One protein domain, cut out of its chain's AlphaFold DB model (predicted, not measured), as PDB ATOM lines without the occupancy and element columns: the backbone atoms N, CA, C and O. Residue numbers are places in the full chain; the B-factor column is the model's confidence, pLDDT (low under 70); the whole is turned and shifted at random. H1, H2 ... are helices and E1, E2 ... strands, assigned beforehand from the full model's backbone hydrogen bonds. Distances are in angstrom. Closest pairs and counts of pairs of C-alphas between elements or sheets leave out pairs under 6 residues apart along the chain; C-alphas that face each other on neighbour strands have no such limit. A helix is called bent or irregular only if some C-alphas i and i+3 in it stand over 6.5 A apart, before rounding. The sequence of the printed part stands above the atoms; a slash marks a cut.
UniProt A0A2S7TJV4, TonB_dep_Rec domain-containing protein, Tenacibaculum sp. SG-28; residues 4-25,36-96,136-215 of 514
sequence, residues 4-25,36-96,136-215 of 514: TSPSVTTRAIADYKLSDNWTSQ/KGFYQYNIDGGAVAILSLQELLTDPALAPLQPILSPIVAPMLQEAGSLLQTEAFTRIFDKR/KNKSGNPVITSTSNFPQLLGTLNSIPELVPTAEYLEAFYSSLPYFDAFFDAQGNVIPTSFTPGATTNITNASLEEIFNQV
ATOM      1  N   THR A   4     372.193 327.714 335.682       91.38
ATOM      2  CA  THR A   4     371.806 328.757 336.635       91.38
ATOM      3  C   THR A   4     371.305 329.957 335.865       91.38
ATOM      4  O   THR A   4     371.931 330.355 334.882       91.38
ATOM      5  N   SER A   5     370.191 330.541 336.303       91.75
ATOM      6  CA  SER A   5     369.661 331.761 335.693       91.75
ATOM      7  C   SER A   5     369.241 332.801 336.733       91.75
ATOM      8  O   SER A   5     368.045 333.053 336.903       91.75
ATOM      9  N   PRO A   6     370.195 333.347 337.519       93.81
ATOM     10  CA  PRO A   6     369.867 334.371 338.495       93.81
ATOM     11  C   PRO A   6     369.378 335.633 337.782       93.81
ATOM     12  O   PRO A   6     369.900 336.033 336.742       93.81
ATOM     13  N   SER A   7     368.381 336.282 338.375       94.88
ATOM     14  CA  SER A   7     367.907 337.581 337.915       94.88
ATOM     15  C   SER A   7     367.666 338.515 339.091       94.88
ATOM     16  O   SER A   7     367.273 338.099 340.183       94.88
ATOM     17  N   VAL A   8     367.924 339.798 338.862       96.38
ATOM     18  CA  VAL A   8     367.672 340.874 339.814       96.38
ATOM     19  C   VAL A   8     366.849 341.929 339.102       96.38
ATOM     20  O   VAL A   8     367.267 342.476 338.085       96.38
ATOM     21  N   THR A   9     365.678 342.227 339.655       96.44
ATOM     22  CA  THR A   9     364.835 343.325 339.179       96.44
ATOM     23  C   THR A   9     364.748 344.384 340.261       96.44
ATOM     24  O   THR A   9     364.426 344.091 341.411       96.44
ATOM     25  N   THR A  10     365.024 345.624 339.886       96.69
ATOM     26  CA  THR A  10     364.893 346.800 340.744       96.69
ATOM     27  C   THR A  10     363.867 347.745 340.140       96.69
ATOM     28  O   THR A  10     363.790 347.899 338.922       96.69
ATOM     29  N   ARG A  11     363.054 348.369 340.994       97.19
ATOM     30  CA  ARG A  11     362.075 349.374 340.583       97.19
ATOM     31  C   ARG A  11     361.981 350.460 341.644       97.19
ATOM     32  O   ARG A  11     361.814 350.155 342.821       97.19
ATOM     33  N   ALA A  12     362.042 351.709 341.210       97.88
ATOM     34  CA  ALA A  12     361.788 352.888 342.018       97.88
ATOM     35  C   ALA A  12     360.693 353.727 341.351       97.88
ATOM     36  O   ALA A  12     360.657 353.850 340.126       97.88
ATOM     37  N   ILE A  13     359.794 354.278 342.162       98.00
ATOM     38  CA  ILE A  13     358.701 355.145 341.715       98.00
ATOM     39  C   ILE A  13     358.723 356.385 342.597       98.00
ATOM     40  O   ILE A  13     358.806 356.267 343.820       98.00
ATOM     41  N   ALA A  14     358.644 357.553 341.976       98.06
ATOM     42  CA  ALA A  14     358.458 358.819 342.659       98.06
ATOM     43  C   ALA A  14     357.209 359.506 342.106       98.06
ATOM     44  O   ALA A  14     357.129 359.784 340.909       98.06
ATOM     45  N   ASP A  15     356.247 359.769 342.986       97.88
ATOM     46  CA  ASP A  15     354.999 360.455 342.665       97.88
ATOM     47  C   ASP A  15     355.039 361.897 343.178       97.88
ATOM     48  O   ASP A  15     355.375 362.166 344.333       97.88
ATOM     49  N   TYR A  16     354.647 362.833 342.321       96.06
ATOM     50  CA  TYR A  16     354.638 364.264 342.586       96.06
ATOM     51  C   TYR A  16     353.247 364.825 342.300       96.06
ATOM     52  O   TYR A  16     352.678 364.609 341.231       96.06
ATOM     53  N   LYS A  17     352.700 365.615 343.223       97.56
ATOM     54  CA  LYS A  17     351.522 366.440 342.941       97.56
ATOM     55  C   LYS A  17     351.996 367.782 342.379       97.56
ATOM     56  O   LYS A  17     352.639 368.539 343.098       97.56
ATOM     57  N   LEU A  18     351.699 368.070 341.110       97.19
ATOM     58  CA  LEU A  18     352.077 369.330 340.453       97.19
ATOM     59  C   LEU A  18     351.033 370.427 340.689       97.19
ATOM     60  O   LEU A  18     351.372 371.593 340.859       97.19
ATOM     61  N   SER A  19     349.755 370.046 340.697       97.25
ATOM     62  CA  SER A  19     348.615 370.896 341.056       97.25
ATOM     63  C   SER A  19     347.446 370.023 341.528       97.25
ATOM     64  O   SER A  19     347.583 368.805 341.636       97.25
ATOM     65  N   ASP A  20     346.280 370.609 341.801       96.38
ATOM     66  CA  ASP A  20     345.075 369.830 342.128       96.38
ATOM     67  C   ASP A  20     344.599 368.935 340.980       96.38
ATOM     68  O   ASP A  20     344.029 367.878 341.232       96.38
ATOM     69  N   ASN A  21     344.900 369.325 339.740       97.31
ATOM     70  CA  ASN A  21     344.459 368.623 338.538       97.31
ATOM     71  C   ASN A  21     345.590 367.866 337.836       97.31
ATOM     72  O   ASN A  21     345.324 367.215 336.835       97.31
ATOM     73  N   TRP A  22     346.838 367.971 338.311       98.31
ATOM     74  CA  TRP A  22     347.999 367.369 337.652       98.31
ATOM     75  C   TRP A  22     348.923 366.661 338.632       98.31
ATOM     76  O   TRP A  22     349.347 367.232 339.642       98.31
ATOM     77  N   THR A  23     349.315 365.446 338.273       98.38
ATOM     78  CA  THR A  23     350.356 364.670 338.944       98.38
ATOM     79  C   THR A  23     351.467 364.318 337.961       98.38
ATOM     80  O   THR A  23     351.277 364.291 336.746       98.38
ATOM     81  N   SER A  24     352.657 364.077 338.493       98.31
ATOM     82  CA  SER A  24     353.806 363.562 337.763       98.31
ATOM     83  C   SER A  24     354.268 362.276 338.431       98.31
ATOM     84  O   SER A  24     354.241 362.177 339.655       98.31
ATOM     85  N   GLN A  25     354.673 361.295 337.635       98.38
ATOM     86  CA  GLN A  25     355.233 360.045 338.122       98.38
ATOM     87  C   GLN A  25     356.510 359.739 337.352       98.38
ATOM     88  O   GLN A  25     356.487 359.611 336.127       98.38
ATOM     89  N   LYS A  36     374.052 330.662 332.877       93.62
ATOM     90  CA  LYS A  36     375.340 329.963 332.902       93.62
ATOM     91  C   LYS A  36     375.165 328.463 333.097       93.62
ATOM     92  O   LYS A  36     374.572 328.033 334.087       93.62
ATOM     93  N   GLY A  37     375.707 327.673 332.177       93.88
ATOM     94  CA  GLY A  37     375.751 326.214 332.281       93.88
ATOM     95  C   GLY A  37     375.404 325.509 330.975       93.88
ATOM     96  O   GLY A  37     375.665 326.026 329.891       93.88
ATOM     97  N   PHE A  38     374.828 324.315 331.093       93.50
ATOM     98  CA  PHE A  38     374.468 323.463 329.960       93.50
ATOM     99  C   PHE A  38     372.955 323.412 329.797       93.50
ATOM    100  O   PHE A  38     372.228 323.127 330.750       93.50
ATOM    101  N   TYR A  39     372.495 323.681 328.581       90.25
ATOM    102  CA  TYR A  39     371.110 323.488 328.184       90.25
ATOM    103  C   TYR A  39     370.988 322.137 327.481       90.25
ATOM    104  O   TYR A  39     371.814 321.831 326.625       90.25
ATOM    105  N   GLN A  40     369.993 321.336 327.865       90.06
ATOM    106  CA  GLN A  40     369.712 320.030 327.271       90.06
ATOM    107  C   GLN A  40     368.276 320.003 326.767       90.06
ATOM    108  O   GLN A  40     367.357 320.402 327.485       90.06
ATOM    109  N   TYR A  41     368.093 319.459 325.572       87.19
ATOM    110  CA  TYR A  41     366.791 319.167 324.994       87.19
ATOM    111  C   TYR A  41     366.885 317.915 324.120       87.19
ATOM    112  O   TYR A  41     367.977 317.483 323.751       87.19
ATOM    113  N   ASN A  42     365.735 317.314 323.832       87.62
ATOM    114  CA  ASN A  42     365.634 316.204 322.895       87.62
ATOM    115  C   ASN A  42     364.903 316.697 321.650       87.62
ATOM    116  O   ASN A  42     363.901 317.403 321.779       87.62
ATOM    117  N   ILE A  43     365.388 316.306 320.477       85.31
ATOM    118  CA  ILE A  43     364.694 316.536 319.210       85.31
ATOM    119  C   ILE A  43     364.255 315.208 318.611       85.31
ATOM    120  O   ILE A  43     364.975 314.211 318.699       85.31
ATOM    121  N   ASP A  44     363.079 315.208 318.001       83.12
ATOM    122  CA  ASP A  44     362.696 314.171 317.054       83.12
ATOM    123  C   ASP A  44     363.348 314.482 315.697       83.12
ATOM    124  O   ASP A  44     363.547 315.647 315.347       83.12
ATOM    125  N   GLY A  45     363.741 313.451 314.959       80.88
ATOM    126  CA  GLY A  45     364.272 313.617 313.610       80.88
ATOM    127  C   GLY A  45     365.732 314.075 313.502       80.88
ATOM    128  O   GLY A  45     366.179 314.391 312.404       80.88
ATOM    129  N   GLY A  46     366.526 314.088 314.581       82.19
ATOM    130  CA  GLY A  46     367.908 314.609 314.537       82.19
ATOM    131  C   GLY A  46     368.853 313.909 313.543       82.19
ATOM    132  O   GLY A  46     369.810 314.518 313.068       82.19
ATOM    133  N   ALA A  47     368.552 312.668 313.144       88.88
ATOM    134  CA  ALA A  47     369.293 311.947 312.105       88.88
ATOM    135  C   ALA A  47     369.108 312.526 310.686       88.88
ATOM    136  O   ALA A  47     369.864 312.166 309.781       88.88
ATOM    137  N   VAL A  48     368.163 313.453 310.481       87.38
ATOM    138  CA  VAL A  48     367.924 314.117 309.188       87.38
ATOM    139  C   VAL A  48     369.172 314.835 308.663       87.38
ATOM    140  O   VAL A  48     369.377 314.896 307.456       87.38
ATOM    141  N   ALA A  49     370.071 315.272 309.557       86.94
ATOM    142  CA  ALA A  49     371.352 315.897 309.204       86.94
ATOM    143  C   ALA A  49     372.217 315.007 308.324       86.94
ATOM    144  O   ALA A  49     372.954 315.474 307.463       86.94
ATOM    145  N   ILE A  50     372.169 313.707 308.594       91.69
ATOM    146  CA  ILE A  50     373.003 312.727 307.914       91.69
ATOM    147  C   ILE A  50     372.457 312.457 306.509       91.69
ATOM    148  O   ILE A  50     373.226 312.115 305.612       91.69
ATOM    149  N   LEU A  51     371.155 312.668 306.281       90.88
ATOM    150  CA  LEU A  51     370.551 312.491 304.962       90.88
ATOM    151  C   LEU A  51     371.074 313.486 303.921       90.88
ATOM    152  O   LEU A  51     370.988 313.181 302.734       90.88
ATOM    153  N   SER A  52     371.683 314.611 304.317       87.62
ATOM    154  CA  SER A  52     372.321 315.520 303.351       87.62
ATOM    155  C   SER A  52     373.503 314.875 302.613       87.62
ATOM    156  O   SER A  52     373.805 315.267 301.490       87.62
ATOM    157  N   LEU A  53     374.101 313.793 303.142       93.19
ATOM    158  CA  LEU A  53     375.103 313.008 302.404       93.19
ATOM    159  C   LEU A  53     374.542 312.353 301.130       93.19
ATOM    160  O   LEU A  53     375.317 311.919 300.277       93.19
ATOM    161  N   GLN A  54     373.216 312.274 300.971       92.50
ATOM    162  CA  GLN A  54     372.569 311.748 299.767       92.50
ATOM    163  C   GLN A  54     372.967 312.529 298.505       92.50
ATOM    164  O   GLN A  54     372.997 311.946 297.414       92.50
ATOM    165  N   GLU A  55     373.326 313.808 298.645       90.00
ATOM    166  CA  GLU A  55     373.830 314.646 297.553       90.00
ATOM    167  C   GLU A  55     375.109 314.062 296.938       90.00
ATOM    168  O   GLU A  55     375.227 313.991 295.717       90.00
ATOM    169  N   LEU A  56     376.004 313.484 297.750       92.62
ATOM    170  CA  LEU A  56     377.236 312.845 297.260       92.62
ATOM    171  C   LEU A  56     376.972 311.632 296.358       92.62
ATOM    172  O   LEU A  56     377.828 311.254 295.555       92.62
ATOM    173  N   LEU A  57     375.805 310.995 296.501       93.94
ATOM    174  CA  LEU A  57     375.411 309.826 295.709       93.94
ATOM    175  C   LEU A  57     374.508 310.170 294.520       93.94
ATOM    176  O   LEU A  57     374.283 309.322 293.658       93.94
ATOM    177  N   THR A  58     373.967 311.387 294.480       92.38
ATOM    178  CA  THR A  58     373.014 311.827 293.449       92.38
ATOM    179  C   THR A  58     373.582 312.891 292.523       92.38
ATOM    180  O   THR A  58     373.055 313.048 291.422       92.38
ATOM    181  N   ASP A  59     374.671 313.561 292.908       90.38
ATOM    182  CA  ASP A  59     375.371 314.520 292.061       90.38
ATOM    183  C   ASP A  59     375.937 313.835 290.796       90.38
ATOM    184  O   ASP A  59     376.834 312.982 290.890       90.38
ATOM    185  N   PRO A  60     375.466 314.212 289.589       90.69
ATOM    186  CA  PRO A  60     375.987 313.679 288.336       90.69
ATOM    187  C   PRO A  60     377.493 313.905 288.152       90.69
ATOM    188  O   PRO A  60     378.148 313.095 287.490       90.69
ATOM    189  N   ALA A  61     378.064 314.965 288.736       89.38
ATOM    190  CA  ALA A  61     379.497 315.245 288.676       89.38
ATOM    191  C   ALA A  61     380.328 314.193 289.430       89.38
ATOM    192  O   ALA A  61     381.466 313.910 289.051       89.38
ATOM    193  N   LEU A  62     379.741 313.551 290.444       90.94
ATOM    194  CA  LEU A  62     380.379 312.510 291.251       90.94
ATOM    195  C   LEU A  62     380.077 311.092 290.746       90.94
ATOM    196  O   LEU A  62     380.526 310.120 291.356       90.94
ATOM    197  N   ALA A  63     379.360 310.934 289.626       91.88
ATOM    198  CA  ALA A  63     379.020 309.627 289.053       91.88
ATOM    199  C   ALA A  63     380.234 308.678 288.871       91.88
ATOM    200  O   ALA A  63     380.120 307.499 289.220       91.88
ATOM    201  N   PRO A  64     381.418 309.140 288.406       93.00
ATOM    202  CA  PRO A  64     382.598 308.277 288.278       93.00
ATOM    203  C   PRO A  64     383.161 307.775 289.616       93.00
ATOM    204  O   PRO A  64     383.865 306.767 289.647       93.00
ATOM    205  N   LEU A  65     382.861 308.469 290.717       92.12
ATOM    206  CA  LEU A  65     383.381 308.181 292.055       92.12
ATOM    207  C   LEU A  65     382.416 307.349 292.905       92.12
ATOM    208  O   LEU A  65     382.782 306.907 293.993       92.12
ATOM    209  N   GLN A  66     381.215 307.054 292.399       93.94
ATOM    210  CA  GLN A  66     380.214 306.247 293.103       93.94
ATOM    211  C   GLN A  66     380.715 304.872 293.572       93.94
ATOM    212  O   GLN A  66     380.383 304.498 294.696       93.94
ATOM    213  N   PRO A  67     381.556 304.128 292.820       95.25
ATOM    214  CA  PRO A  67     382.115 302.865 293.312       95.25
ATOM    215  C   PRO A  67     382.959 303.006 294.591       95.25
ATOM    216  O   PRO A  67     383.143 302.025 295.306       95.25
ATOM    217  N   ILE A  68     383.472 304.210 294.869       92.69
ATOM    218  CA  ILE A  68     384.274 304.538 296.052       92.69
ATOM    219  C   ILE A  68     383.391 305.160 297.144       92.69
ATOM    220  O   ILE A  68     383.488 304.768 298.303       92.69
ATOM    221  N   LEU A  69     382.514 306.105 296.785       94.06
ATOM    222  CA  LEU A  69     381.683 306.849 297.741       94.06
ATOM    223  C   LEU A  69     380.510 306.023 298.283       94.06
ATOM    224  O   LEU A  69     380.222 306.069 299.477       94.06
ATOM    225  N   SER A  70     379.847 305.233 297.434       95.94
ATOM    226  CA  SER A  70     378.644 304.480 297.809       95.94
ATOM    227  C   SER A  70     378.879 303.486 298.958       95.94
ATOM    228  O   SER A  70     378.098 303.520 299.911       95.94
ATOM    229  N   PRO A  71     379.963 302.680 298.981       97.31
ATOM    230  CA  PRO A  71     380.252 301.794 300.113       97.31
ATOM    231  C   PRO A  71     380.480 302.510 301.453       97.31
ATOM    232  O   PRO A  71     380.331 301.885 302.500       97.31
ATOM    233  N   ILE A  72     380.849 303.796 301.432       96.75
ATOM    234  CA  ILE A  72     381.112 304.609 302.628       96.75
ATOM    235  C   ILE A  72     379.819 305.282 303.103       96.75
ATOM    236  O   ILE A  72     379.472 305.201 304.281       96.75
ATOM    237  N   VAL A  73     379.097 305.922 302.178       97.12
ATOM    238  CA  VAL A  73     377.952 306.795 302.476       97.12
ATOM    239  C   VAL A  73     376.639 306.021 302.618       97.12
ATOM    240  O   VAL A  73     375.847 306.325 303.507       97.12
ATOM    241  N   ALA A  74     376.393 305.000 301.790       97.38
ATOM    242  CA  ALA A  74     375.118 304.277 301.811       97.38
ATOM    243  C   ALA A  74     374.795 303.630 303.177       97.38
ATOM    244  O   ALA A  74     373.645 303.740 303.605       97.38
ATOM    245  N   PRO A  75     375.757 303.033 303.916       97.62
ATOM    246  CA  PRO A  75     375.497 302.540 305.269       97.62
ATOM    247  C   PRO A  75     375.083 303.645 306.252       97.62
ATOM    248  O   PRO A  75     374.183 303.426 307.058       97.62
ATOM    249  N   MET A  76     375.685 304.839 306.157       97.50
ATOM    250  CA  MET A  76     375.330 305.984 307.009       97.50
ATOM    251  C   MET A  76     373.897 306.444 306.729       97.50
ATOM    252  O   MET A  76     373.121 306.659 307.656       97.50
ATOM    253  N   LEU A  77     373.526 306.546 305.448       97.12
ATOM    254  CA  LEU A  77     372.171 306.908 305.027       97.12
ATOM    255  C   LEU A  77     371.139 305.860 305.451       97.12
ATOM    256  O   LEU A  77     370.044 306.214 305.879       97.12
ATOM    257  N   GLN A  78     371.487 304.574 305.367       96.75
ATOM    258  CA  GLN A  78     370.618 303.488 305.810       96.75
ATOM    259  C   GLN A  78     370.387 303.534 307.326       96.75
ATOM    260  O   GLN A  78     369.250 303.391 307.774       96.75
ATOM    261  N   GLU A  79     371.443 303.741 308.116       95.88
ATOM    262  CA  GLU A  79     371.338 303.865 309.570       95.88
ATOM    263  C   GLU A  79     370.519 305.101 309.969       95.88
ATOM    264  O   GLU A  79     369.584 304.988 310.761       95.88
ATOM    265  N   ALA A  80     370.795 306.260 309.360       94.75
ATOM    266  CA  ALA A  80     370.031 307.485 309.578       94.75
ATOM    267  C   ALA A  80     368.552 307.324 309.191       94.75
ATOM    268  O   ALA A  80     367.666 307.683 309.962       94.75
ATOM    269  N   GLY A  81     368.273 306.716 308.035       94.00
ATOM    270  CA  GLY A  81     366.913 306.413 307.595       94.00
ATOM    271  C   GLY A  81     366.182 305.462 308.545       94.00
ATOM    272  O   GLY A  81     364.996 305.652 308.798       94.00
ATOM    273  N   SER A  82     366.883 304.480 309.123       92.94
ATOM    274  CA  SER A  82     366.308 303.592 310.139       92.94
ATOM    275  C   SER A  82     365.944 304.344 311.417       92.94
ATOM    276  O   SER A  82     364.892 304.065 311.986       92.94
ATOM    277  N   LEU A  83     366.779 305.288 311.865       92.31
ATOM    278  CA  LEU A  83     366.483 306.113 313.040       92.31
ATOM    279  C   LEU A  83     365.215 306.944 312.819       92.31
ATOM    280  O   LEU A  83     364.352 306.964 313.689       92.31
ATOM    281  N   LEU A  84     365.056 307.540 311.633       89.38
ATOM    282  CA  LEU A  84     363.890 308.358 311.267       89.38
ATOM    283  C   LEU A  84     362.589 307.561 311.075       89.38
ATOM    284  O   LEU A  84     361.511 308.144 311.042       89.38
ATOM    285  N   GLN A  85     362.672 306.237 310.923       88.81
ATOM    286  CA  GLN A  85     361.503 305.351 310.839       88.81
ATOM    287  C   GLN A  85     361.060 304.810 312.206       88.81
ATOM    288  O   GLN A  85     360.071 304.081 312.291       88.81
ATOM    289  N   THR A  86     361.791 305.140 313.268       83.94
ATOM    290  CA  THR A  86     361.509 304.725 314.645       83.94
ATOM    291  C   THR A  86     361.301 305.949 315.530       83.94
ATOM    292  O   THR A  86     361.704 307.047 315.166       83.94
ATOM    293  N   GLU A  87     360.697 305.774 316.707       82.94
ATOM    294  CA  GLU A  87     360.588 306.836 317.718       82.94
ATOM    295  C   GLU A  87     361.966 307.090 318.365       82.94
ATOM    296  O   GLU A  87     362.222 306.674 319.497       82.94
ATOM    297  N   ALA A  88     362.883 307.703 317.607       89.44
ATOM    298  CA  ALA A  88     364.266 307.947 317.997       89.44
ATOM    299  C   ALA A  88     364.510 309.432 318.302       89.44
ATOM    300  O   ALA A  88     364.585 310.278 317.412       89.44
ATOM    301  N   PHE A  89     364.726 309.742 319.576       91.31
ATOM    302  CA  PHE A  89     365.004 311.091 320.053       91.31
ATOM    303  C   PHE A  89     366.505 311.342 320.157       91.31
ATOM    304  O   PHE A  89     367.231 310.601 320.816       91.31
ATOM    305  N   THR A  90     366.977 312.428 319.558       93.06
ATOM    306  CA  THR A  90     368.378 312.852 319.646       93.06
ATOM    307  C   THR A  90     368.547 313.781 320.839       93.06
ATOM    308  O   THR A  90     367.874 314.811 320.916       93.06
ATOM    309  N   ARG A  91     369.440 313.443 321.773       93.50
ATOM    310  CA  ARG A  91     369.754 314.321 322.908       93.50
ATOM    311  C   ARG A  91     370.819 315.327 322.512       93.50
ATOM    312  O   ARG A  91     371.920 314.938 322.133       93.50
ATOM    313  N   ILE A  92     370.493 316.604 322.668       92.44
ATOM    314  CA  ILE A  92     371.352 317.726 322.303       92.44
ATOM    315  C   ILE A  92     371.771 318.505 323.544       92.44
ATOM    316  O   ILE A  92     370.990 318.675 324.488       92.44
ATOM    317  N   PHE A  93     372.999 319.023 323.507       93.56
ATOM    318  CA  PHE A  93     373.502 319.999 324.459       93.56
ATOM    319  C   PHE A  93     373.977 321.278 323.774       93.56
ATOM    320  O   PHE A  93     374.595 321.239 322.714       93.56
ATOM    321  N   ASP A  94     373.794 322.396 324.470       92.12
ATOM    322  CA  ASP A  94     374.470 323.666 324.201       92.12
ATOM    323  C   ASP A  94     375.114 324.196 325.484       92.12
ATOM    324  O   ASP A  94     374.563 324.043 326.582       92.12
ATOM    325  N   LYS A  95     376.230 324.923 325.355       93.75
ATOM    326  CA  LYS A  95     376.764 325.725 326.461       93.75
ATOM    327  C   LYS A  95     376.189 327.134 326.395       93.75
ATOM    328  O   LYS A  95     376.391 327.852 325.414       93.75
ATOM    329  N   ARG A  96     375.490 327.536 327.455       92.56
ATOM    330  CA  ARG A  96     374.884 328.863 327.582       92.56
ATOM    331  C   ARG A  96     375.690 329.704 328.563       92.56
ATOM    332  O   ARG A  96     375.894 329.305 329.710       92.56
ATOM    333  N   LYS A 136     378.109 334.499 324.991       90.88
ATOM    334  CA  LYS A 136     379.325 333.684 324.842       90.88
ATOM    335  C   LYS A 136     378.954 332.212 324.676       90.88
ATOM    336  O   LYS A 136     379.634 331.313 325.177       90.88
ATOM    337  N   ASN A 137     377.825 331.979 324.012       91.00
ATOM    338  CA  ASN A 137     377.266 330.650 323.827       91.00
ATOM    339  C   ASN A 137     378.200 329.797 322.965       91.00
ATOM    340  O   ASN A 137     378.894 330.306 322.084       91.00
ATOM    341  N   LYS A 138     378.196 328.487 323.206       92.62
ATOM    342  CA  LYS A 138     378.892 327.518 322.360       92.62
ATOM    343  C   LYS A 138     377.899 326.482 321.861       92.62
ATOM    344  O   LYS A 138     377.238 325.836 322.676       92.62
ATOM    345  N   SER A 139     377.834 326.341 320.545       90.44
ATOM    346  CA  SER A 139     377.088 325.299 319.844       90.44
ATOM    347  C   SER A 139     377.960 324.802 318.694       90.44
ATOM    348  O   SER A 139     378.655 325.603 318.069       90.44
ATOM    349  N   GLY A 140     378.013 323.489 318.517       91.69
ATOM    350  CA  GLY A 140     378.937 322.810 317.615       91.69
ATOM    351  C   GLY A 140     379.221 321.389 318.095       91.69
ATOM    352  O   GLY A 140     379.162 321.114 319.296       91.69
ATOM    353  N   ASN A 141     379.551 320.498 317.167       93.69
ATOM    354  CA  ASN A 141     379.751 319.077 317.400       93.69
ATOM    355  C   ASN A 141     381.173 318.668 316.979       93.69
ATOM    356  O   ASN A 141     381.384 318.229 315.853       93.69
ATOM    357  N   PRO A 142     382.172 318.775 317.871       92.81
ATOM    358  CA  PRO A 142     383.570 318.535 317.511       92.81
ATOM    359  C   PRO A 142     383.907 317.045 317.336       92.81
ATOM    360  O   PRO A 142     385.059 316.715 317.068       92.81
ATOM    361  N   VAL A 143     382.945 316.134 317.537       92.69
ATOM    362  CA  VAL A 143     383.197 314.684 317.537       92.69
ATOM    363  C   VAL A 143     382.500 313.935 316.409       92.69
ATOM    364  O   VAL A 143     382.964 312.855 316.059       92.69
ATOM    365  N   ILE A 144     381.429 314.463 315.812       93.00
ATOM    366  CA  ILE A 144     380.653 313.716 314.807       93.00
ATOM    367  C   ILE A 144     381.490 313.313 313.585       93.00
ATOM    368  O   ILE A 144     381.367 312.199 313.090       93.00
ATOM    369  N   THR A 145     382.420 314.163 313.146       94.50
ATOM    370  CA  THR A 145     383.316 313.870 312.014       94.50
ATOM    371  C   THR A 145     384.398 312.835 312.351       94.50
ATOM    372  O   THR A 145     385.084 312.341 311.456       94.50
ATOM    373  N   SER A 146     384.530 312.460 313.628       93.94
ATOM    374  CA  SER A 146     385.456 311.432 314.114       93.94
ATOM    375  C   SER A 146     384.808 310.050 314.300       93.94
ATOM    376  O   SER A 146     385.509 309.080 314.590       93.94
ATOM    377  N   THR A 147     383.487 309.940 314.132       94.81
ATOM    378  CA  THR A 147     382.709 308.709 314.353       94.81
ATOM    379  C   THR A 147     382.080 308.181 313.057       94.81
ATOM    380  O   THR A 147     382.199 308.787 311.990       94.81
ATOM    381  N   SER A 148     381.416 307.019 313.127       94.88
ATOM    382  CA  SER A 148     380.820 306.344 311.966       94.88
ATOM    383  C   SER A 148     381.828 306.198 310.807       94.88
ATOM    384  O   SER A 148     383.004 305.904 311.031       94.88
ATOM    385  N   ASN A 149     381.383 306.415 309.569       96.94
ATOM    386  CA  ASN A 149     382.221 306.401 308.375       96.94
ATOM    387  C   ASN A 149     382.761 307.797 307.993       96.94
ATOM    388  O   ASN A 149     383.403 307.918 306.948       96.94
ATOM    389  N   PHE A 150     382.567 308.843 308.811       97.31
ATOM    390  CA  PHE A 150     383.070 310.190 308.501       97.31
ATOM    391  C   PHE A 150     384.594 310.249 308.303       97.31
ATOM    392  O   PHE A 150     385.013 310.811 307.290       97.31
ATOM    393  N   PRO A 151     385.442 309.625 309.151       97.69
ATOM    394  CA  PRO A 151     386.890 309.634 308.933       97.69
ATOM    395  C   PRO A 151     387.296 309.022 307.588       97.69
ATOM    396  O   PRO A 151     388.185 309.530 306.905       97.69
ATOM    397  N   GLN A 152     386.623 307.940 307.183       97.38
ATOM    398  CA  GLN A 152     386.867 307.288 305.899       97.38
ATOM    399  C   GLN A 152     386.387 308.161 304.733       97.38
ATOM    400  O   GLN A 152     387.091 308.270 303.728       97.38
ATOM    401  N   LEU A 153     385.218 308.792 304.867       97.25
ATOM    402  CA  LEU A 153     384.660 309.695 303.866       97.25
ATOM    403  C   LEU A 153     385.576 310.899 303.638       97.25
ATOM    404  O   LEU A 153     386.042 311.107 302.520       97.25
ATOM    405  N   LEU A 154     385.890 311.643 304.700       97.56
ATOM    406  CA  LEU A 154     386.742 312.830 304.633       97.56
ATOM    407  C   LEU A 154     388.147 312.471 304.138       97.56
ATOM    408  O   LEU A 154     388.688 313.165 303.282       97.56
ATOM    409  N   GLY A 155     388.719 311.351 304.594       97.12
ATOM    410  CA  GLY A 155     390.007 310.862 304.097       97.12
ATOM    411  C   GLY A 155     389.992 310.526 302.603       97.12
ATOM    412  O   GLY A 155     390.942 310.840 301.888       97.12
ATOM    413  N   THR A 156     388.902 309.933 302.111       96.06
ATOM    414  CA  THR A 156     388.728 309.617 300.687       96.06
ATOM    415  C   THR A 156     388.619 310.889 299.852       96.06
ATOM    416  O   THR A 156     389.338 311.027 298.864       96.06
ATOM    417  N   LEU A 157     387.772 311.837 300.258       95.88
ATOM    418  CA  LEU A 157     387.589 313.105 299.549       95.88
ATOM    419  C   LEU A 157     388.885 313.931 299.529       95.88
ATOM    420  O   LEU A 157     389.284 314.407 298.474       95.88
ATOM    421  N   ASN A 158     389.606 313.999 300.651       96.69
ATOM    422  CA  ASN A 158     390.900 314.685 300.743       96.69
ATOM    423  C   ASN A 158     392.005 314.047 299.886       96.69
ATOM    424  O   ASN A 158     392.993 314.705 299.563       96.69
ATOM    425  N   SER A 159     391.869 312.771 299.505       95.94
ATOM    426  CA  SER A 159     392.836 312.112 298.616       95.94
ATOM    427  C   SER A 159     392.685 312.519 297.143       95.94
ATOM    428  O   SER A 159     393.572 312.236 296.336       95.94
ATOM    429  N   ILE A 160     391.580 313.190 296.794       93.38
ATOM    430  CA  ILE A 160     391.253 313.656 295.445       93.38
ATOM    431  C   ILE A 160     391.322 315.193 295.452       93.38
ATOM    432  O   ILE A 160     390.459 315.823 296.063       93.38
ATOM    433  N   PRO A 161     392.316 315.825 294.796       94.25
ATOM    434  CA  PRO A 161     392.536 317.272 294.878       94.25
ATOM    435  C   PRO A 161     391.300 318.126 294.570       94.25
ATOM    436  O   PRO A 161     391.065 319.133 295.231       94.25
ATOM    437  N   GLU A 162     390.488 317.712 293.596       91.38
ATOM    438  CA  GLU A 162     389.269 318.412 293.185       91.38
ATOM    439  C   GLU A 162     388.155 318.378 294.247       91.38
ATOM    440  O   GLU A 162     387.236 319.191 294.185       91.38
ATOM    441  N   LEU A 163     388.231 317.465 295.222       92.69
ATOM    442  CA  LEU A 163     387.216 317.251 296.261       92.69
ATOM    443  C   LEU A 163     387.646 317.699 297.657       92.69
ATOM    444  O   LEU A 163     386.850 317.602 298.592       92.69
ATOM    445  N   VAL A 164     388.856 318.241 297.807       94.69
ATOM    446  CA  VAL A 164     389.302 318.860 299.064       94.69
ATOM    447  C   VAL A 164     388.312 319.935 299.548       94.69
ATOM    448  O   VAL A 164     387.903 319.855 300.705       94.69
ATOM    449  N   PRO A 165     387.803 320.858 298.700       93.81
ATOM    450  CA  PRO A 165     386.810 321.840 299.150       93.81
ATOM    451  C   PRO A 165     385.501 321.204 299.640       93.81
ATOM    452  O   PRO A 165     384.876 321.699 300.575       93.81
ATOM    453  N   THR A 166     385.084 320.087 299.036       90.69
ATOM    454  CA  THR A 166     383.906 319.329 299.482       90.69
ATOM    455  C   THR A 166     384.154 318.685 300.844       90.69
ATOM    456  O   THR A 166     383.271 318.715 301.696       90.69
ATOM    457  N   ALA A 167     385.348 318.131 301.078       94.56
ATOM    458  CA  ALA A 167     385.723 317.574 302.375       94.56
ATOM    459  C   ALA A 167     385.708 318.647 303.475       94.56
ATOM    460  O   ALA A 167     385.091 318.437 304.516       94.56
ATOM    461  N   GLU A 168     386.318 319.809 303.211       93.75
ATOM    462  CA  GLU A 168     386.341 320.955 304.131       93.75
ATOM    463  C   GLU A 168     384.925 321.460 304.442       93.75
ATOM    464  O   GLU A 168     384.596 321.707 305.603       93.75
ATOM    465  N   TYR A 169     384.064 321.557 303.424       91.50
ATOM    466  CA  TYR A 169     382.664 321.945 303.601       91.50
ATOM    467  C   TYR A 169     381.900 320.958 304.489       91.50
ATOM    468  O   TYR A 169     381.227 321.381 305.427       91.50
ATOM    469  N   LEU A 170     382.008 319.651 304.228       92.56
ATOM    470  CA  LEU A 170     381.316 318.634 305.024       92.56
ATOM    471  C   LEU A 170     381.820 318.631 306.467       92.56
ATOM    472  O   LEU A 170     381.016 318.588 307.397       92.56
ATOM    473  N   GLU A 171     383.137 318.709 306.667       94.19
ATOM    474  CA  GLU A 171     383.719 318.774 308.005       94.19
ATOM    475  C   GLU A 171     383.211 320.001 308.772       94.19
ATOM    476  O   GLU A 171     382.766 319.861 309.914       94.19
ATOM    477  N   ALA A 172     383.190 321.177 308.138       90.56
ATOM    478  CA  ALA A 172     382.655 322.398 308.733       90.56
ATOM    479  C   ALA A 172     381.149 322.295 309.028       90.56
ATOM    480  O   ALA A 172     380.722 322.626 310.135       90.56
ATOM    481  N   PHE A 173     380.351 321.796 308.078       89.38
ATOM    482  CA  PHE A 173     378.904 321.637 308.222       89.38
ATOM    483  C   PHE A 173     378.560 320.728 309.404       89.38
ATOM    484  O   PHE A 173     377.865 321.155 310.328       89.38
ATOM    485  N   TYR A 174     379.097 319.505 309.438       91.44
ATOM    486  CA  TYR A 174     378.796 318.558 310.514       91.44
ATOM    487  C   TYR A 174     379.355 319.013 311.863       91.44
ATOM    488  O   TYR A 174     378.686 318.845 312.882       91.44
ATOM    489  N   SER A 175     380.522 319.666 311.880       92.00
ATOM    490  CA  SER A 175     381.082 320.241 313.109       92.00
ATOM    491  C   SER A 175     380.290 321.445 313.629       92.00
ATOM    492  O   SER A 175     380.384 321.772 314.812       92.00
ATOM    493  N   SER A 176     379.500 322.106 312.777       87.88
ATOM    494  CA  SER A 176     378.632 323.226 313.168       87.88
ATOM    495  C   SER A 176     377.299 322.790 313.782       87.88
ATOM    496  O   SER A 176     376.650 323.596 314.450       87.88
ATOM    497  N   LEU A 177     376.898 321.525 313.599       88.56
ATOM    498  CA  LEU A 177     375.667 321.000 314.187       88.56
ATOM    499  C   LEU A 177     375.714 321.087 315.721       88.56
ATOM    500  O   LEU A 177     376.790 320.974 316.308       88.56
ATOM    501  N   PRO A 178     374.564 321.218 316.404       90.25
ATOM    502  CA  PRO A 178     374.523 321.093 317.855       90.25
ATOM    503  C   PRO A 178     375.150 319.771 318.327       90.25
ATOM    504  O   PRO A 178     375.011 318.732 317.676       90.25
ATOM    505  N   TYR A 179     375.844 319.793 319.471       93.25
ATOM    506  CA  TYR A 179     376.448 318.577 320.015       93.25
ATOM    507  C   TYR A 179     375.353 317.604 320.447       93.25
ATOM    508  O   TYR A 179     374.564 317.909 321.344       93.25
ATOM    509  N   PHE A 180     375.344 316.419 319.840       93.25
ATOM    510  CA  PHE A 180     374.521 315.297 320.265       93.25
ATOM    511  C   PHE A 180     375.392 314.097 320.603       93.25
ATOM    512  O   PHE A 180     376.414 313.849 319.964       93.25
ATOM    513  N   ASP A 181     374.978 313.350 321.620       92.75
ATOM    514  CA  ASP A 181     375.793 312.279 322.196       92.75
ATOM    515  C   ASP A 181     375.073 310.933 322.300       92.75
ATOM    516  O   ASP A 181     375.686 309.938 322.686       92.75
ATOM    517  N   ALA A 182     373.775 310.902 321.995       94.62
ATOM    518  CA  ALA A 182     372.956 309.708 322.069       94.62
ATOM    519  C   ALA A 182     371.646 309.869 321.287       94.62
ATOM    520  O   ALA A 182     371.055 310.953 321.235       94.62
ATOM    521  N   PHE A 183     371.171 308.738 320.769       94.69
ATOM    522  CA  PHE A 183     369.805 308.535 320.298       94.69
ATOM    523  C   PHE A 183     369.069 307.668 321.320       94.69
ATOM    524  O   PHE A 183     369.647 306.714 321.842       94.69
ATOM    525  N   PHE A 184     367.817 307.997 321.619       93.81
ATOM    526  CA  PHE A 184     366.992 307.304 322.603       93.81
ATOM    527  C   PHE A 184     365.706 306.796 321.973       93.81
ATOM    528  O   PHE A 184     365.094 307.519 321.196       93.81
ATOM    529  N   ASP A 185     365.270 305.597 322.344       91.81
ATOM    530  CA  ASP A 185     363.906 305.161 322.045       91.81
ATOM    531  C   ASP A 185     362.881 305.918 322.911       91.81
ATOM    532  O   ASP A 185     363.229 306.629 323.864       91.81
ATOM    533  N   ALA A 186     361.593 305.744 322.621       86.44
ATOM    534  CA  ALA A 186     360.512 306.350 323.399       86.44
ATOM    535  C   ALA A 186     360.450 305.898 324.870       86.44
ATOM    536  O   ALA A 186     359.780 306.532 325.687       86.44
ATOM    537  N   GLN A 187     361.145 304.820 325.241       89.62
ATOM    538  CA  GLN A 187     361.258 304.349 326.621       89.62
ATOM    539  C   GLN A 187     362.487 304.936 327.340       89.62
ATOM    540  O   GLN A 187     362.665 304.702 328.537       89.62
ATOM    541  N   GLY A 188     363.306 305.735 326.647       88.81
ATOM    542  CA  GLY A 188     364.508 306.366 327.179       88.81
ATOM    543  C   GLY A 188     365.736 305.454 327.194       88.81
ATOM    544  O   GLY A 188     366.717 305.776 327.872       88.81
ATOM    545  N   ASN A 189     365.718 304.331 326.470       93.06
ATOM    546  CA  ASN A 189     366.898 303.487 326.296       93.06
ATOM    547  C   ASN A 189     367.769 304.028 325.164       93.06
ATOM    548  O   ASN A 189     367.265 304.491 324.147       93.06
ATOM    549  N   VAL A 190     369.089 303.934 325.328       94.81
ATOM    550  CA  VAL A 190     370.039 304.312 324.275       94.81
ATOM    551  C   VAL A 190     369.891 303.357 323.090       94.81
ATOM    552  O   VAL A 190     370.037 302.144 323.254       94.81
ATOM    553  N   ILE A 191     369.671 303.909 321.899       94.06
ATOM    554  CA  ILE A 191     369.755 303.193 320.626       94.06
ATOM    555  C   ILE A 191     371.237 303.148 320.228       94.06
ATOM    556  O   ILE A 191     371.855 304.205 320.075       94.06
ATOM    557  N   PRO A 192     371.849 301.959 320.079       94.06
ATOM    558  CA  PRO A 192     373.227 301.860 319.618       94.06
ATOM    559  C   PRO A 192     373.344 302.370 318.181       94.06
ATOM    560  O   PRO A 192     372.655 301.867 317.297       94.06
ATOM    561  N   THR A 193     374.237 303.332 317.953       94.62
ATOM    562  CA  THR A 193     374.519 303.869 316.617       94.62
ATOM    563  C   THR A 193     376.020 303.982 316.377       94.62
ATOM    564  O   THR A 193     376.813 304.079 317.320       94.62
ATOM    565  N   SER A 194     376.416 303.999 315.107       95.44
ATOM    566  CA  SER A 194     377.785 304.297 314.689       95.44
ATOM    567  C   SER A 194     378.135 305.785 314.838       95.44
ATOM    568  O   SER A 194     379.312 306.115 314.982       95.44
ATOM    569  N   PHE A 195     377.133 306.674 314.849       94.81
ATOM    570  CA  PHE A 195     377.304 308.127 315.000       94.81
ATOM    571  C   PHE A 195     377.676 308.537 316.427       94.81
ATOM    572  O   PHE A 195     378.470 309.458 316.616       94.81
ATOM    573  N   THR A 196     377.140 307.842 317.432       94.12
ATOM    574  CA  THR A 196     377.404 308.107 318.855       94.12
ATOM    575  C   THR A 196     377.950 306.853 319.549       94.12
ATOM    576  O   THR A 196     377.277 306.267 320.409       94.12
ATOM    577  N   PRO A 197     379.158 306.387 319.174       91.56
ATOM    578  CA  PRO A 197     379.748 305.198 319.764       91.56
ATOM    579  C   PRO A 197     380.037 305.457 321.248       91.56
ATOM    580  O   PRO A 197     380.726 306.407 321.608       91.56
ATOM    581  N   GLY A 198     379.498 304.609 322.126       87.94
ATOM    582  CA  GLY A 198     379.646 304.775 323.577       87.94
ATOM    583  C   GLY A 198     378.627 305.717 324.226       87.94
ATOM    584  O   GLY A 198     378.834 306.115 325.371       87.94
ATOM    585  N   ALA A 199     377.530 306.045 323.535       92.62
ATOM    586  CA  ALA A 199     376.385 306.748 324.107       92.62
ATOM    587  C   ALA A 199     375.937 306.133 325.448       92.62
ATOM    588  O   ALA A 199     375.777 304.917 325.581       92.62
ATOM    589  N   THR A 200     375.713 306.981 326.456       89.69
ATOM    590  CA  THR A 200     375.236 306.555 327.783       89.69
ATOM    591  C   THR A 200     374.117 307.455 328.292       89.69
ATOM    592  O   THR A 200     373.953 308.593 327.858       89.69
ATOM    593  N   THR A 201     373.369 306.987 329.287       87.38
ATOM    594  CA  THR A 201     372.374 307.817 329.978       87.38
ATOM    595  C   THR A 201     373.009 308.841 330.928       87.38
ATOM    596  O   THR A 201     372.401 309.879 331.184       87.38
ATOM    597  N   ASN A 202     374.238 308.606 331.408       85.75
ATOM    598  CA  ASN A 202     374.868 309.368 332.489       85.75
ATOM    599  C   ASN A 202     375.983 310.293 331.981       85.75
ATOM    600  O   ASN A 202     377.143 309.900 331.897       85.75
ATOM    601  N   ILE A 203     375.637 311.554 331.726       89.06
ATOM    602  CA  ILE A 203     376.592 312.587 331.308       89.06
ATOM    603  C   ILE A 203     376.987 313.484 332.475       89.06
ATOM    604  O   ILE A 203     376.156 313.904 333.287       89.06
ATOM    605  N   THR A 204     378.281 313.797 332.551       90.94
ATOM    606  CA  THR A 204     378.842 314.659 333.593       90.94
ATOM    607  C   THR A 204     379.114 316.061 333.056       90.94
ATOM    608  O   THR A 204     379.340 316.267 331.867       90.94
ATOM    609  N   ASN A 205     379.154 317.054 333.945       91.25
ATOM    610  CA  ASN A 205     379.560 318.402 333.537       91.25
ATOM    611  C   ASN A 205     381.016 318.427 333.050       91.25
ATOM    612  O   ASN A 205     381.333 319.201 332.161       91.25
ATOM    613  N   ALA A 206     381.889 317.595 333.628       92.94
ATOM    614  CA  ALA A 206     383.299 317.534 333.251       92.94
ATOM    615  C   ALA A 206     383.474 317.051 331.805       92.94
ATOM    616  O   ALA A 206     384.214 317.672 331.050       92.94
ATOM    617  N   SER A 207     382.732 316.012 331.402       91.81
ATOM    618  CA  SER A 207     382.748 315.531 330.016       91.81
ATOM    619  C   SER A 207     382.198 316.575 329.044       91.81
ATOM    620  O   SER A 207     382.771 316.780 327.983       91.81
ATOM    621  N   LEU A 208     381.129 317.293 329.408       94.12
ATOM    622  CA  LEU A 208     380.611 318.375 328.561       94.12
ATOM    623  C   LEU A 208     381.595 319.548 328.458       94.12
ATOM    624  O   LEU A 208     381.749 320.117 327.383       94.12
ATOM    625  N   GLU A 209     382.291 319.905 329.539       94.56
ATOM    626  CA  GLU A 209     383.333 320.936 329.492       94.56
ATOM    627  C   GLU A 209     384.475 320.557 328.537       94.56
ATOM    628  O   GLU A 209     384.932 321.402 327.772       94.56
ATOM    629  N   GLU A 210     384.909 319.297 328.525       93.88
ATOM    630  CA  GLU A 210     385.944 318.813 327.601       93.88
ATOM    631  C   GLU A 210     385.526 318.940 326.127       93.88
ATOM    632  O   GLU A 210     386.309 319.417 325.301       93.88
ATOM    633  N   ILE A 211     384.273 318.600 325.809       93.50
ATOM    634  CA  ILE A 211     383.701 318.775 324.468       93.50
ATOM    635  C   ILE A 211     383.612 320.263 324.109       93.50
ATOM    636  O   ILE A 211     384.183 320.711 323.117       93.50
ATOM    637  N   PHE A 212     382.958 321.077 324.941       94.75
ATOM    638  CA  PHE A 212     382.731 322.491 324.637       94.75
ATOM    639  C   PHE A 212     383.990 323.364 324.749       94.75
ATOM    640  O   PHE A 212     383.969 324.515 324.315       94.75
ATOM    641  N   ASN A 213     385.106 322.868 325.284       93.69
ATOM    642  CA  ASN A 213     386.401 323.551 325.190       93.69
ATOM    643  C   ASN A 213     386.986 323.521 323.771       93.69
ATOM    644  O   ASN A 213     387.759 324.415 323.435       93.69
ATOM    645  N   GLN A 214     386.574 322.560 322.942       93.31
ATOM    646  CA  GLN A 214     386.974 322.447 321.535       93.31
ATOM    647  C   GLN A 214     386.089 323.294 320.610       93.31
ATOM    648  O   GLN A 214     386.501 323.658 319.514       93.31
ATOM    649  N   VAL A 215     384.887 323.649 321.068       91.94
ATOM    650  CA  VAL A 215     383.935 324.460 320.304       91.94
ATOM    651  C   VAL A 215     384.253 325.955 320.480       91.94
ATOM    652  O   VAL A 215     384.384 326.429 321.626       91.94
TER     653      VAL A 215
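AT A GLANCE: This is residues 4 to 25, 36 to 96 and 136 to 215 of the 514 residues of the protein "TonB_dep_Rec domain-containing protein" of Tenacibaculum sp. SG-28 (UniProt A0A2S7TJV4). A body of two helical hairpins, H1 with H2 and H3 with H4, side by side beyond one end of a twisted three-stranded sheet, has a long, thin arm, E1, sticking out with its free residues 7 to 12 and folding back at its tip as E2. H5 crosses the sheet, and residues 185 to 204 make a long loop before it. The printed part has 163 residues with five named helices and five named strands, in the order E1 E2 E3 H1 H2 E4 H3 H4 E5 H5, and its class is mixed. The sheet's order is E3 - E4 - E5, antiparallel throughout. The whole is extended, with a radius of gyration of the C-alphas of 24.0 A and spans of 90 by 39 by 30 A, the arm making the length.

HOW THE PARTS SIT: Start at residues 7 to 17, E1, which form an antiparallel hairpin with residues 22 to 25, E2; N 16 and O 24 are 2.8 A apart. Look next at residues 36 to 44, E3, an edge strand antiparallel to the inner strand E4, residues 89 to 96, with N 39 and O 94 at 2.9 A. E4 is antiparallel to the other edge strand, E5, residues 179 to 184, with N 89 and O 184 at 2.8 A. This sheet is only just strongly twisted, its C-alphas lying up to 4.4 A off the best plane. H1, residues 48 to 58, and H2, residues 60 to 84, touch as a helical hairpin, opposite ways at a shallow tilt of 25 degrees, closest at the C-alphas of Leu 51 and Leu 77, 5.8 A. H2 only grazes the sheet, with residues 83 to 84. With residues 69 to 73 alone it touches H3, residues 150 to 158; the closest C-alphas, of Ile 72 and Leu 153, are 6.3 A apart. H3 touches H4, residues 161 to 176, in a helical hairpin at a shallow tilt of 32 degrees, closest at the C-alphas of Asn 158 and Val 164, 4.8 A. H1 and H4 are near each other, with 6 pairs of C-alphas within 10 A. H5, residues 205 to 212, is on the sheet at a height of 9.0 A, only just over E4 alone, since 2 of its C-alphas fall on E3, and across the strands at 82 degrees to E4 on the local plane. Every O i to N i+4 pair is within hydrogen-bond range in H3 and H5, against 13 of 21 in H2, 10 of 12 in H4 and 1 of 7 in H1, where 7 of 8 O i to N i+3 pairs are.

IN THESE COORDINATES: Find C-alpha 7 at (367.907, 337.581, 337.915); from there E1 runs 33.6 A to C-alpha 17 at (351.522, 366.440, 342.941). E3 is 25.7 A long, E4 21.7 A, H2 26.5 A and H4 23.7 A. H2 is irregular, C-alphas 61 and 64 being 7.6 A apart, and has a kink of 98 degrees near residue 67; H4 is irregular, C-alphas 162 and 165 being 7.3 A apart. H5 ends at C-alpha 212, (382.731, 322.491, 324.637).

THE WHOLE: The C-alphas of Asp 20 and Pro 67, the two farthest apart, are 90.8 A apart. Residues 26 to 35 and 97 to 135 are not printed; look across these cuts and the C-alphas are 36.6 A apart for 25 and 36, and 7.1 A for 96 and 136. Of the links printed whole, E5 to H5 is long and the others are tight. The mean pLDDT of the printed part is 92.9, and no printed residue is under 70.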